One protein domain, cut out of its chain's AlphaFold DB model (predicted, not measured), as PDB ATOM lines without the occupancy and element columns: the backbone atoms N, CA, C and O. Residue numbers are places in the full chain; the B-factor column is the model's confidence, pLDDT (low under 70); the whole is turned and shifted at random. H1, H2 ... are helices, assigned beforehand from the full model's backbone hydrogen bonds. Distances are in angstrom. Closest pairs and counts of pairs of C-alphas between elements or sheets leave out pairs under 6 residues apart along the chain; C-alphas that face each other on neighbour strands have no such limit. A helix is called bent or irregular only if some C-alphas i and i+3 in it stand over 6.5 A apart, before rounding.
ATOM      1  N   GLY A   9     -37.816  52.785  38.275       91.62
ATOM      2  CA  GLY A   9     -36.861  52.634  37.169       91.62
ATOM      3  C   GLY A   9     -36.776  51.203  36.624       91.62
ATOM      4  O   GLY A   9     -36.773  51.019  35.412       91.62
ATOM      5  N   GLU A  10     -36.779  50.198  37.507       91.69
ATOM      6  CA  GLU A  10     -36.802  48.770  37.143       91.69
ATOM      7  C   GLU A  10     -38.088  48.430  36.372       91.69
ATOM      8  O   GLU A  10     -38.034  47.884  35.272       91.69
ATOM      9  N   TRP A  11     -39.242  48.840  36.912       93.94
ATOM     10  CA  TRP A  11     -40.543  48.686  36.259       93.94
ATOM     11  C   TRP A  11     -40.596  49.370  34.893       93.94
ATOM     12  O   TRP A  11     -41.043  48.764  33.922       93.94
ATOM     13  N   TRP A  12     -40.109  50.611  34.795       94.94
ATOM     14  CA  TRP A  12     -40.096  51.351  33.536       94.94
ATOM     15  C   TRP A  12     -39.213  50.683  32.477       94.94
ATOM     16  O   TRP A  12     -39.598  50.643  31.310       94.94
ATOM     17  N   GLN A  13     -38.066  50.125  32.870       94.06
ATOM     18  CA  GLN A  13     -37.201  49.385  31.956       94.06
ATOM     19  C   GLN A  13     -37.894  48.114  31.441       94.06
ATOM     20  O   GLN A  13     -37.975  47.925  30.228       94.06
ATOM     21  N   MET A  14     -38.475  47.300  32.336       94.06
ATOM     22  CA  MET A  14     -39.244  46.104  31.951       94.06
ATOM     23  C   MET A  14     -40.407  46.453  31.012       94.06
ATOM     24  O   MET A  14     -40.556  45.830  29.965       94.06
ATOM     25  N   LEU A  15     -41.178  47.498  31.330       95.19
ATOM     26  CA  LEU A  15     -42.286  47.987  30.504       95.19
ATOM     27  C   LEU A  15     -41.832  48.375  29.090       95.19
ATOM     28  O   LEU A  15     -42.467  48.008  28.101       95.19
ATOM     29  N   VAL A  16     -40.742  49.138  28.992       94.50
ATOM     30  CA  VAL A  16     -40.201  49.619  27.717       94.50
ATOM     31  C   VAL A  16     -39.644  48.465  26.881       94.50
ATOM     32  O   VAL A  16     -39.822  48.468  25.663       94.50
ATOM     33  N   ASP A  17     -39.012  47.472  27.501       94.19
ATOM     34  CA  ASP A  17     -38.444  46.327  26.784       94.19
ATOM     35  C   ASP A  17     -39.516  45.299  26.375       94.19
ATOM     36  O   ASP A  17     -39.465  44.788  25.255       94.19
ATOM     37  N   GLU A  18     -40.560  45.084  27.186       95.00
ATOM     38  CA  GLU A  18     -41.759  44.330  26.778       95.00
ATOM     39  C   GLU A  18     -42.493  45.026  25.614       95.00
ATOM     40  O   GLU A  18     -42.884  44.368  24.643       95.00
ATOM     41  N   ALA A  19     -42.612  46.361  25.642       95.00
ATOM     42  CA  ALA A  19     -43.203  47.141  24.551       95.00
ATOM     43  C   ALA A  19     -42.394  47.033  23.245       95.00
ATOM     44  O   ALA A  19     -42.982  46.842  22.175       95.00
ATOM     45  N   LYS A  20     -41.055  47.105  23.321       91.88
ATOM     46  CA  LYS A  20     -40.160  46.867  22.172       91.88
ATOM     47  C   LYS A  20     -40.321  45.453  21.627       91.88
ATOM     48  O   LYS A  20     -40.547  45.310  20.435       91.88
ATOM     49  N   ALA A  21     -40.277  44.425  22.475       92.19
ATOM     50  CA  ALA A  21     -40.374  43.030  22.042       92.19
ATOM     51  C   ALA A  21     -41.734  42.700  21.392       92.19
ATOM     52  O   ALA A  21     -41.806  41.882  20.472       92.19
ATOM     53  N   ALA A  22     -42.822  43.343  21.834       92.69
ATOM     54  CA  ALA A  22     -44.119  43.274  21.159       92.69
ATOM     55  C   ALA A  22     -44.106  44.006  19.802       92.69
ATOM     56  O   ALA A  22     -44.626  43.490  18.810       92.69
ATOM     57  N   TYR A  23     -43.485  45.187  19.738       92.88
ATOM     58  CA  TYR A  23     -43.344  45.961  18.505       92.88
ATOM     59  C   TYR A  23     -42.432  45.295  17.464       92.88
ATOM     60  O   TYR A  23     -42.772  45.301  16.286       92.88
ATOM     61  N   GLU A  24     -41.326  44.667  17.862       89.31
ATOM     62  CA  GLU A  24     -40.423  43.947  16.955       89.31
ATOM     63  C   GLU A  24     -41.168  42.823  16.229       89.31
ATOM     64  O   GLU A  24     -41.166  42.794  14.996       89.31
ATOM     65  N   LYS A  25     -41.911  41.991  16.977       90.12
ATOM     66  CA  LYS A  25     -42.807  40.955  16.431       90.12
ATOM     67  C   LYS A  25     -43.859  41.538  15.484       90.12
ATOM     68  O   LYS A  25     -44.095  40.989  14.414       90.12
ATOM     69  N   TRP A  26     -44.473  42.667  15.845       92.50
ATOM     70  CA  TRP A  26     -45.430  43.360  14.975       92.50
ATOM     71  C   TRP A  26     -44.773  43.915  13.696       92.50
ATOM     72  O   TRP A  26     -45.372  43.889  12.623       92.50
ATOM     73  N   SER A  27     -43.530  44.394  13.784       88.06
ATOM     74  CA  SER A  27     -42.811  45.014  12.668       88.06
ATOM     75  C   SER A  27     -42.351  44.002  11.613       88.06
ATOM     76  O   SER A  27     -42.358  44.326  10.423       88.06
ATOM     77  N   SER A  28     -41.997  42.780  12.026       86.00
ATOM     78  CA  SER A  28     -41.595  41.689  11.131       86.00
ATOM     79  C   SER A  28     -42.778  40.887  10.581       86.00
ATOM     80  O   SER A  28     -42.689  40.389   9.462       86.00
ATOM     81  N   ALA A  29     -43.892  40.803  11.316       87.25
ATOM     82  CA  ALA A  29     -45.085  40.076  10.888       87.25
ATOM     83  C   ALA A  29     -45.701  40.628   9.579       87.25
ATOM     84  O   ALA A  29     -45.675  41.848   9.350       87.25
ATOM     85  N   PRO A  30     -46.307  39.769   8.735       85.94
ATOM     86  CA  PRO A  30     -47.046  40.188   7.547       85.94
ATOM     87  C   PRO A  30     -48.338  40.939   7.906       85.94
ATOM     88  O   PRO A  30     -48.862  40.854   9.016       85.94
ATOM     89  N   ALA A  31     -48.881  41.687   6.938       82.75
ATOM     90  CA  ALA A  31     -49.953  42.662   7.168       82.75
ATOM     91  C   ALA A  31     -51.243  42.092   7.796       82.75
ATOM     92  O   ALA A  31     -51.928  42.817   8.512       82.75
ATOM     93  N   ILE A  32     -51.557  40.813   7.558       85.69
ATOM     94  CA  ILE A  32     -52.720  40.124   8.145       85.69
ATOM     95  C   ILE A  32     -52.480  39.807   9.631       85.69
ATOM     96  O   ILE A  32     -53.304  40.139  10.480       85.69
ATOM     97  N   GLU A  33     -51.326  39.228   9.970       86.44
ATOM     98  CA  GLU A  33     -50.982  38.835  11.345       86.44
ATOM     99  C   GLU A  33     -50.831  40.043  12.283       86.44
ATOM    100  O   GLU A  33     -51.200  39.975  13.458       86.44
ATOM    101  N   ARG A  34     -50.393  41.193  11.751       87.38
ATOM    102  CA  ARG A  34     -50.299  42.474  12.478       87.38
ATOM    103  C   ARG A  34     -51.591  42.925  13.162       87.38
ATOM    104  O   ARG A  34     -51.507  43.710  14.105       87.38
ATOM    105  N   ALA A  35     -52.758  42.464  12.708       83.31
ATOM    106  CA  ALA A  35     -54.041  42.767  13.342       83.31
ATOM    107  C   ALA A  35     -54.290  41.949  14.627       83.31
ATOM    108  O   ALA A  35     -55.006  42.407  15.517       83.31
ATOM    109  N   GLY A  36     -53.697  40.754  14.741       84.25
ATOM    110  CA  GLY A  36     -53.825  39.881  15.914       84.25
ATOM    111  C   GLY A  36     -52.809  40.167  17.024       84.25
ATOM    112  O   GLY A  36     -53.076  39.869  18.189       84.25
ATOM    113  N   ILE A  37     -51.656  40.757  16.688       89.00
ATOM    114  CA  ILE A  37     -50.560  40.987  17.640       89.00
ATOM    115  C   ILE A  37     -50.919  42.102  18.632       89.00
ATOM    116  O   ILE A  37     -51.124  43.261  18.265       89.00
ATOM    117  N   LYS A  38     -50.928  41.740  19.918       87.19
ATOM    118  CA  LYS A  38     -51.093  42.636  21.069       87.19
ATOM    119  C   LYS A  38     -49.865  42.538  21.968       87.19
ATOM    120  O   LYS A  38     -49.238  41.481  22.039       87.19
ATOM    121  N   ALA A  39     -49.544  43.614  22.679       90.19
ATOM    122  CA  ALA A  39     -48.586  43.535  23.772       90.19
ATOM    123  C   ALA A  39     -49.253  42.828  24.964       90.19
ATOM    124  O   ALA A  39     -50.349  43.200  25.374       90.19
ATOM    125  N   ILE A  40     -48.613  41.781  25.484       88.25
ATOM    126  CA  ILE A  40     -49.093  41.016  26.639       88.25
ATOM    127  C   ILE A  40     -48.091  41.261  27.772       88.25
ATOM    128  O   ILE A  40     -46.920  40.924  27.582       88.25
ATOM    129  N   PRO A  41     -48.506  41.854  28.906       88.75
ATOM    130  CA  PRO A  41     -47.601  42.156  30.009       88.75
ATOM    131  C   PRO A  41     -47.154  40.878  30.721       88.75
ATOM    132  O   PRO A  41     -47.935  39.933  30.871       88.75
ATOM    133  N   SER A  42     -45.913  40.849  31.203       90.06
ATOM    134  CA  SER A  42     -45.429  39.725  32.008       90.06
ATOM    135  C   SER A  42     -46.027  39.714  33.420       90.06
ATOM    136  O   SER A  42     -46.410  40.744  33.978       90.06
ATOM    137  N   LEU A  43     -46.011  38.541  34.061       88.19
ATOM    138  CA  LEU A  43     -46.412  38.382  35.467       88.19
ATOM    139  C   LEU A  43     -45.584  39.249  36.437       88.19
ATOM    140  O   LEU A  43     -46.060  39.571  37.520       88.19
ATOM    141  N   ARG A  44     -44.358  39.650  36.059       88.25
ATOM    142  CA  ARG A  44     -43.528  40.584  36.845       88.25
ATOM    143  C   ARG A  44     -43.975  42.034  36.692       88.25
ATOM    144  O   ARG A  44     -43.822  42.813  37.628       88.25
ATOM    145  N   LEU A  45     -44.520  42.392  35.530       88.25
ATOM    146  CA  LEU A  45     -45.064  43.719  35.265       88.25
ATOM    147  C   LEU A  45     -46.437  43.911  35.932       88.25
ATOM    148  O   LEU A  45     -46.719  44.993  36.441       88.25
ATOM    149  N   GLN A  46     -47.247  42.846  35.981       87.56
ATOM    150  CA  GLN A  46     -48.565  42.794  36.636       87.56
ATOM    151  C   GLN A  46     -48.518  42.636  38.171       87.56
ATOM    152  O   GLN A  46     -49.561  42.486  38.809       87.56
ATOM    153  N   ASP A  47     -47.332  42.650  38.779       89.81
ATOM    154  CA  ASP A  47     -47.147  42.540  40.228       89.81
ATOM    155  C   ASP A  47     -47.922  43.645  40.977       89.81
ATOM    156  O   ASP A  47     -47.860  44.829  40.624       89.81
ATOM    157  N   GLN A  48     -48.634  43.272  42.048       88.75
ATOM    158  CA  GLN A  48     -49.445  44.194  42.853       88.75
ATOM    159  C   GLN A  48     -48.646  45.405  43.362       88.75
ATOM    160  O   GLN A  48     -49.223  46.489  43.513       88.75
ATOM    161  N   ARG A  49     -47.322  45.271  43.559       88.00
ATOM    162  CA  ARG A  49     -46.441  46.389  43.955       88.00
ATOM    163  C   ARG A  49     -46.418  47.542  42.944       88.00
ATOM    164  O   ARG A  49     -46.115  48.672  43.328       88.00
ATOM    165  N   TYR A  50     -46.774  47.291  41.682       90.44
ATOM    166  CA  TYR A  50     -46.727  48.280  40.605       90.44
ATOM    167  C   TYR A  50     -48.085  48.876  40.206       90.44
ATOM    168  O   TYR A  50     -48.097  49.905  39.540       90.44
ATOM    169  N   VAL A  51     -49.228  48.352  40.664       89.88
ATOM    170  CA  VAL A  51     -50.571  48.828  40.236       89.88
ATOM    171  C   VAL A  51     -50.779  50.338  40.467       89.88
ATOM    172  O   VAL A  51     -51.287  51.055  39.602       89.88
ATOM    173  N   ARG A  52     -50.331  50.866  41.617       90.56
ATOM    174  CA  ARG A  52     -50.395  52.314  41.914       90.56
ATOM    175  C   ARG A  52     -49.393  53.137  41.096       90.56
ATOM    176  O   ARG A  52     -49.668  54.296  40.786       90.56
ATOM    177  N   LEU A  53     -48.242  52.551  40.759       91.69
ATOM    178  CA  LEU A  53     -47.232  53.174  39.907       91.69
ATOM    179  C   LEU A  53     -47.740  53.276  38.465       91.69
ATOM    180  O   LEU A  53     -47.663  54.358  37.888       91.69
ATOM    181  N   GLU A  54     -48.321  52.203  37.925       92.12
ATOM    182  CA  GLU A  54     -48.887  52.181  36.576       92.12
ATOM    183  C   GLU A  54     -50.011  53.211  36.427       92.12
ATOM    184  O   GLU A  54     -49.967  54.010  35.500       92.12
ATOM    185  N   SER A  55     -50.970  53.279  37.356       90.44
ATOM    186  CA  SER A  55     -52.059  54.272  37.291       90.44
ATOM    187  C   SER A  55     -51.540  55.724  37.237       90.44
ATOM    188  O   SER A  55     -52.013  56.546  36.440       90.44
ATOM    189  N   ARG A  56     -50.504  56.037  38.029       92.12
ATOM    190  CA  ARG A  56     -49.835  57.349  38.016       92.12
ATOM    191  C   ARG A  56     -49.049  57.581  36.721       92.12
ATOM    192  O   ARG A  56     -49.159  58.654  36.129       92.12
ATOM    193  N   ALA A  57     -48.286  56.588  36.268       93.12
ATOM    194  CA  ALA A  57     -47.492  56.664  35.045       93.12
ATOM    195  C   ALA A  57     -48.380  56.781  33.795       93.12
ATOM    196  O   ALA A  57     -48.103  57.624  32.946       93.12
ATOM    197  N   PHE A  58     -49.488  56.040  33.718       92.44
ATOM    198  CA  PHE A  58     -50.467  56.118  32.633       92.44
ATOM    199  C   PHE A  58     -51.081  57.512  32.568       92.44
ATOM    200  O   PHE A  58     -51.136  58.101  31.496       92.44
ATOM    201  N   SER A  59     -51.444  58.094  33.714       91.38
ATOM    202  CA  SER A  59     -51.953  59.470  33.781       91.38
ATOM    203  C   SER A  59     -50.948  60.500  33.234       91.38
ATOM    204  O   SER A  59     -51.340  61.453  32.559       91.38
ATOM    205  N   MET A  60     -49.648  60.293  33.475       92.56
ATOM    206  CA  MET A  60     -48.564  61.141  32.960       92.56
ATOM    207  C   MET A  60     -48.263  60.909  31.469       92.56
ATOM    208  O   MET A  60     -48.083  61.877  30.733       92.56
ATOM    209  N   ILE A  61     -48.240  59.656  31.003       92.50
ATOM    210  CA  ILE A  61     -48.105  59.329  29.574       92.50
ATOM    211  C   ILE A  61     -49.295  59.925  28.831       92.50
ATOM    212  O   ILE A  61     -49.113  60.757  27.946       92.50
ATOM    213  N   HIS A  62     -50.512  59.569  29.249       90.69
ATOM    214  CA  HIS A  62     -51.749  60.025  28.639       90.69
ATOM    215  C   HIS A  62     -51.814  61.549  28.584       90.69
ATOM    216  O   HIS A  62     -52.104  62.073  27.517       90.69
ATOM    217  N   SER A  63     -51.477  62.298  29.644       92.44
ATOM    218  CA  SER A  63     -51.494  63.769  29.562       92.44
ATOM    219  C   SER A  63     -50.569  64.307  28.457       92.44
ATOM    220  O   SER A  63     -51.016  65.146  27.666       92.44
ATOM    221  N   SER A  64     -49.361  63.750  28.314       93.81
ATOM    222  CA  SER A  64     -48.354  64.162  27.321       93.81
ATOM    223  C   SER A  64     -48.677  63.823  25.853       93.81
ATOM    224  O   SER A  64     -48.080  64.412  24.953       93.81
ATOM    225  N   LEU A  65     -49.615  62.907  25.578       92.81
ATOM    226  CA  LEU A  65     -49.839  62.410  24.213       92.81
ATOM    227  C   LEU A  65     -50.553  63.405  23.268       92.81
ATOM    228  O   LEU A  65     -51.427  64.164  23.700       92.81
ATOM    229  N   PRO A  66     -50.262  63.365  21.950       94.06
ATOM    230  CA  PRO A  66     -51.078  64.017  20.924       94.06
ATOM    231  C   PRO A  66     -52.542  63.551  20.951       94.06
ATOM    232  O   PRO A  66     -52.832  62.412  21.319       94.06
ATOM    233  N   ARG A  67     -53.471  64.415  20.513       91.88
ATOM    234  CA  ARG A  67     -54.919  64.113  20.502       91.88
ATOM    235  C   ARG A  67     -55.264  62.857  19.694       91.88
ATOM    236  O   ARG A  67     -55.983  62.010  20.200       91.88
ATOM    237  N   SER A  68     -54.650  62.681  18.525       92.25
ATOM    238  CA  SER A  68     -54.837  61.494  17.680       92.25
ATOM    239  C   SER A  68     -54.512  60.177  18.395       92.25
ATOM    240  O   SER A  68     -55.263  59.217  18.274       92.25
ATOM    241  N   ILE A  69     -53.432  60.130  19.184       92.38
ATOM    242  CA  ILE A  69     -53.049  58.918  19.928       92.38
ATOM    243  C   ILE A  69     -53.989  58.700  21.125       92.38
ATOM    244  O   ILE A  69     -54.338  57.566  21.430       92.38
ATOM    245  N   LYS A  70     -54.468  59.772  21.774       92.12
ATOM    246  CA  LYS A  70     -55.508  59.679  22.821       92.12
ATOM    247  C   LYS A  70     -56.810  59.093  22.268       92.12
ATOM    248  O   LYS A  70     -57.400  58.214  22.887       92.12
ATOM    249  N   GLU A  71     -57.228  59.556  21.095       90.81
ATOM    250  CA  GLU A  71     -58.413  59.069  20.382       90.81
ATOM    251  C   GLU A  71     -58.251  57.597  19.956       90.81
ATOM    252  O   GLU A  71     -59.169  56.806  20.174       90.81
ATOM    253  N   GLU A  72     -57.071  57.192  19.460       89.88
ATOM    254  CA  GLU A  72     -56.757  55.783  19.154       89.88
ATOM    255  C   GLU A  72     -56.835  54.896  20.410       89.88
ATOM    256  O   GLU A  72     -57.532  53.883  20.391       89.88
ATOM    257  N   LEU A  73     -56.204  55.299  21.523       90.31
ATOM    258  CA  LEU A  73     -56.207  54.536  22.782       90.31
ATOM    259  C   LEU A  73     -57.611  54.360  23.377       90.31
ATOM    260  O   LEU A  73     -57.929  53.295  23.914       90.31
ATOM    261  N   LEU A  74     -58.466  55.380  23.268       89.25
ATOM    262  CA  LEU A  74     -59.866  55.294  23.685       89.25
ATOM    263  C   LEU A  74     -60.659  54.335  22.782       89.25
ATOM    264  O   LEU A  74     -61.435  53.527  23.294       89.25
ATOM    265  N   ALA A  75     -60.430  54.370  21.466       88.19
ATOM    266  CA  ALA A  75     -61.087  53.482  20.507       88.19
ATOM    267  C   ALA A  75     -60.663  52.009  20.667       88.19
ATOM    268  O   ALA A  75     -61.512  51.118  20.621       88.19
ATOM    269  N   THR A  76     -59.378  51.735  20.918       85.00
ATOM    270  CA  THR A  76     -58.872  50.373  21.186       85.00
ATOM    271  C   THR A  76     -59.124  49.899  22.620       85.00
ATOM    272  O   THR A  76     -58.903  48.724  22.915       85.00
ATOM    273  N   ARG A  77     -59.605  50.788  23.506       86.44
ATOM    274  CA  ARG A  77     -59.789  50.560  24.956       86.44
ATOM    275  C   ARG A  77     -58.472  50.174  25.655       86.44
ATOM    276  O   ARG A  77     -58.458  49.397  26.608       86.44
ATOM    277  N   SER A  78     -57.372  50.743  25.170       83.81
ATOM    278  CA  SER A  78     -55.997  50.528  25.624       83.81
ATOM    279  C   SER A  78     -55.684  51.395  26.845       83.81
ATOM    280  O   SER A  78     -55.306  52.558  26.718       83.81
ATOM    281  N   LEU A  79     -55.873  50.821  28.036       83.88
ATOM    282  CA  LEU A  79     -55.807  51.533  29.322       83.88
ATOM    283  C   LEU A  79     -54.567  51.200  30.176       83.88
ATOM    284  O   LEU A  79     -54.445  51.715  31.285       83.88
ATOM    285  N   THR A  80     -53.654  50.355  29.684       90.75
ATOM    286  CA  THR A  80     -52.380  50.045  30.359       90.75
ATOM    287  C   THR A  80     -51.244  50.935  29.850       90.75
ATOM    288  O   THR A  80     -51.295  51.476  28.739       90.75
ATOM    289  N   CYS A  81     -50.171  51.070  30.632       92.88
ATOM    290  CA  CYS A  81     -48.948  51.726  30.164       92.88
ATOM    291  C   CYS A  81     -48.288  50.957  29.010       92.88
ATOM    292  O   CYS A  81     -47.681  51.575  28.134       92.88
ATOM    293  N   LEU A  82     -48.424  49.626  28.988       94.44
ATOM    294  CA  LEU A  82     -47.847  48.777  27.950       94.44
ATOM    295  C   LEU A  82     -48.571  48.964  26.611       94.44
ATOM    296  O   LEU A  82     -47.918  49.170  25.588       94.44
ATOM    297  N   ASP A  83     -49.907  48.972  26.616       91.44
ATOM    298  CA  ASP A  83     -50.702  49.262  25.419       91.44
ATOM    299  C   ASP A  83     -50.422  50.673  24.892       91.44
ATOM    300  O   ASP A  83     -50.290  50.861  23.682       91.44
ATOM    301  N   ALA A  84     -50.293  51.658  25.790       92.75
ATOM    302  CA  ALA A  84     -49.966  53.032  25.420       92.75
ATOM    303  C   ALA A  84     -48.633  53.108  24.661       92.75
ATOM    304  O   ALA A  84     -48.581  53.678  23.570       92.75
ATOM    305  N   LEU A  85     -47.572  52.479  25.183       94.50
ATOM    306  CA  LEU A  85     -46.282  52.395  24.488       94.50
ATOM    307  C   LEU A  85     -46.376  51.604  23.175       94.50
ATOM    308  O   LEU A  85     -45.831  52.044  22.163       94.50
ATOM    309  N   PHE A  86     -47.091  50.478  23.150       93.62
ATOM    310  CA  PHE A  86     -47.237  49.658  21.945       93.62
ATOM    311  C   PHE A  86     -48.001  50.380  20.823       93.62
ATOM    312  O   PHE A  86     -47.624  50.271  19.655       93.62
ATOM    313  N   VAL A  87     -49.028  51.173  21.146       92.06
ATOM    314  CA  VAL A  87     -49.701  52.056  20.178       92.06
ATOM    315  C   VAL A  87     -48.733  53.102  19.635       92.06
ATOM    316  O   VAL A  87     -48.533  53.136  18.426       92.06
ATOM    317  N   ILE A  88     -48.041  53.857  20.497       92.62
ATOM    318  CA  ILE A  88     -47.042  54.866  20.084       92.62
ATOM    319  C   ILE A  88     -46.000  54.263  19.124       92.62
ATOM    320  O   ILE A  88     -45.684  54.859  18.091       92.62
ATOM    321  N   LEU A  89     -45.495  53.061  19.424       92.38
ATOM    322  CA  LEU A  89     -44.537  52.352  18.572       92.38
ATOM    323  C   LEU A  89     -45.137  51.974  17.202       92.38
ATOM    324  O   LEU A  89     -44.480  52.186  16.183       92.38
ATOM    325  N   LYS A  90     -46.395  51.512  17.137       90.44
ATOM    326  CA  LYS A  90     -47.110  51.268  15.863       90.44
ATOM    327  C   LYS A  90     -47.412  52.549  15.073       90.44
ATOM    328  O   LYS A  90     -47.418  52.499  13.842       90.44
ATOM    329  N   THR A  91     -47.660  53.679  15.744       89.19
ATOM    330  CA  THR A  91     -47.943  54.972  15.095       89.19
ATOM    331  C   THR A  91     -46.684  55.568  14.455       89.19
ATOM    332  O   THR A  91     -46.735  56.021  13.313       89.19
ATOM    333  N   PHE A  92     -45.545  55.563  15.163       87.88
ATOM    334  CA  PHE A  92     -44.300  56.194  14.690       87.88
ATOM    335  C   PHE A  92     -43.337  55.248  13.953       87.88
ATOM    336  O   PHE A  92     -42.490  55.721  13.200       87.88
ATOM    337  N   GLN A  93     -43.476  53.933  14.141       88.31
ATOM    338  CA  GLN A  93     -42.740  52.865  13.445       88.31
ATOM    339  C   GLN A  93     -41.202  53.021  13.444       88.31
ATOM    340  O   GLN A  93     -40.575  52.971  12.377       88.31
TER     341      GLN A  93
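Overview. This is residues 9 to 93 of the 528 residues of the protein "TY2B-C protein" of Symbiodinium natans (UniProt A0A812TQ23). A short helix, H4, sits in the middle of a frame of three helices: H1 is the longest, H2 makes a corner with it near H1's first residues, and H3 packs on H4 on the side away from H1. Between H1 and H2 a long unnamed stretch, residues 29 to 47, folds back along H1. The 85 printed residues include four named helices, in the order H1, H2, H3, H4, and no named strand; the class is all helix. The whole is compact, with a radius of gyration of the C-alphas of 12.8 A and spans of 37 by 28 by 18 A.

Along the chain. H1, residues 9 to 28, runs 28.6 A from C-alpha 9 at (-36.861, 52.634, 37.169). H2, residues 48 to 64, measures 25.3 A and has a kink of 27 degrees near residue 55; it is irregular, with C-alphas 49 and 52 7.4 A apart. H3, residues 67 to 76, measures 14.3 A. H4, residues 81 to 92, measures 16.8 A and ends at C-alpha 92 at (-44.300, 56.194, 14.690).

Arrangement. H1, with residues 15 to 23 alone, touches the hub H4 at a steep tilt of 43 degrees; the closest C-alphas, of Ala 19 and Phe 86, are 5.4 A apart. H4 touches H2 with residues 81 to 84 alone, closest at the C-alphas of Phe 58 and Cys 81, 5.3 A; the tilt of 36 degrees is only just steep. H4 touches H3 with residues 84 to 88 alone, closest at the C-alphas of Leu 73 and Ala 84, 6.9 A. H1 and H2 are close but not clearly touching, and H1 and H3 are apart. Every O i to N i+4 pair is within hydrogen-bond range in H1, H3 and H4, and 11 of 13 in H2.

Size, cuts and confidence. The C-alphas farthest apart, of Ala 31 and Arg 49, are 37.1 A apart. The printed part has no cut. The link from H1 to H2 is long; the other two are tight. No printed residue is under 70 in pLDDT.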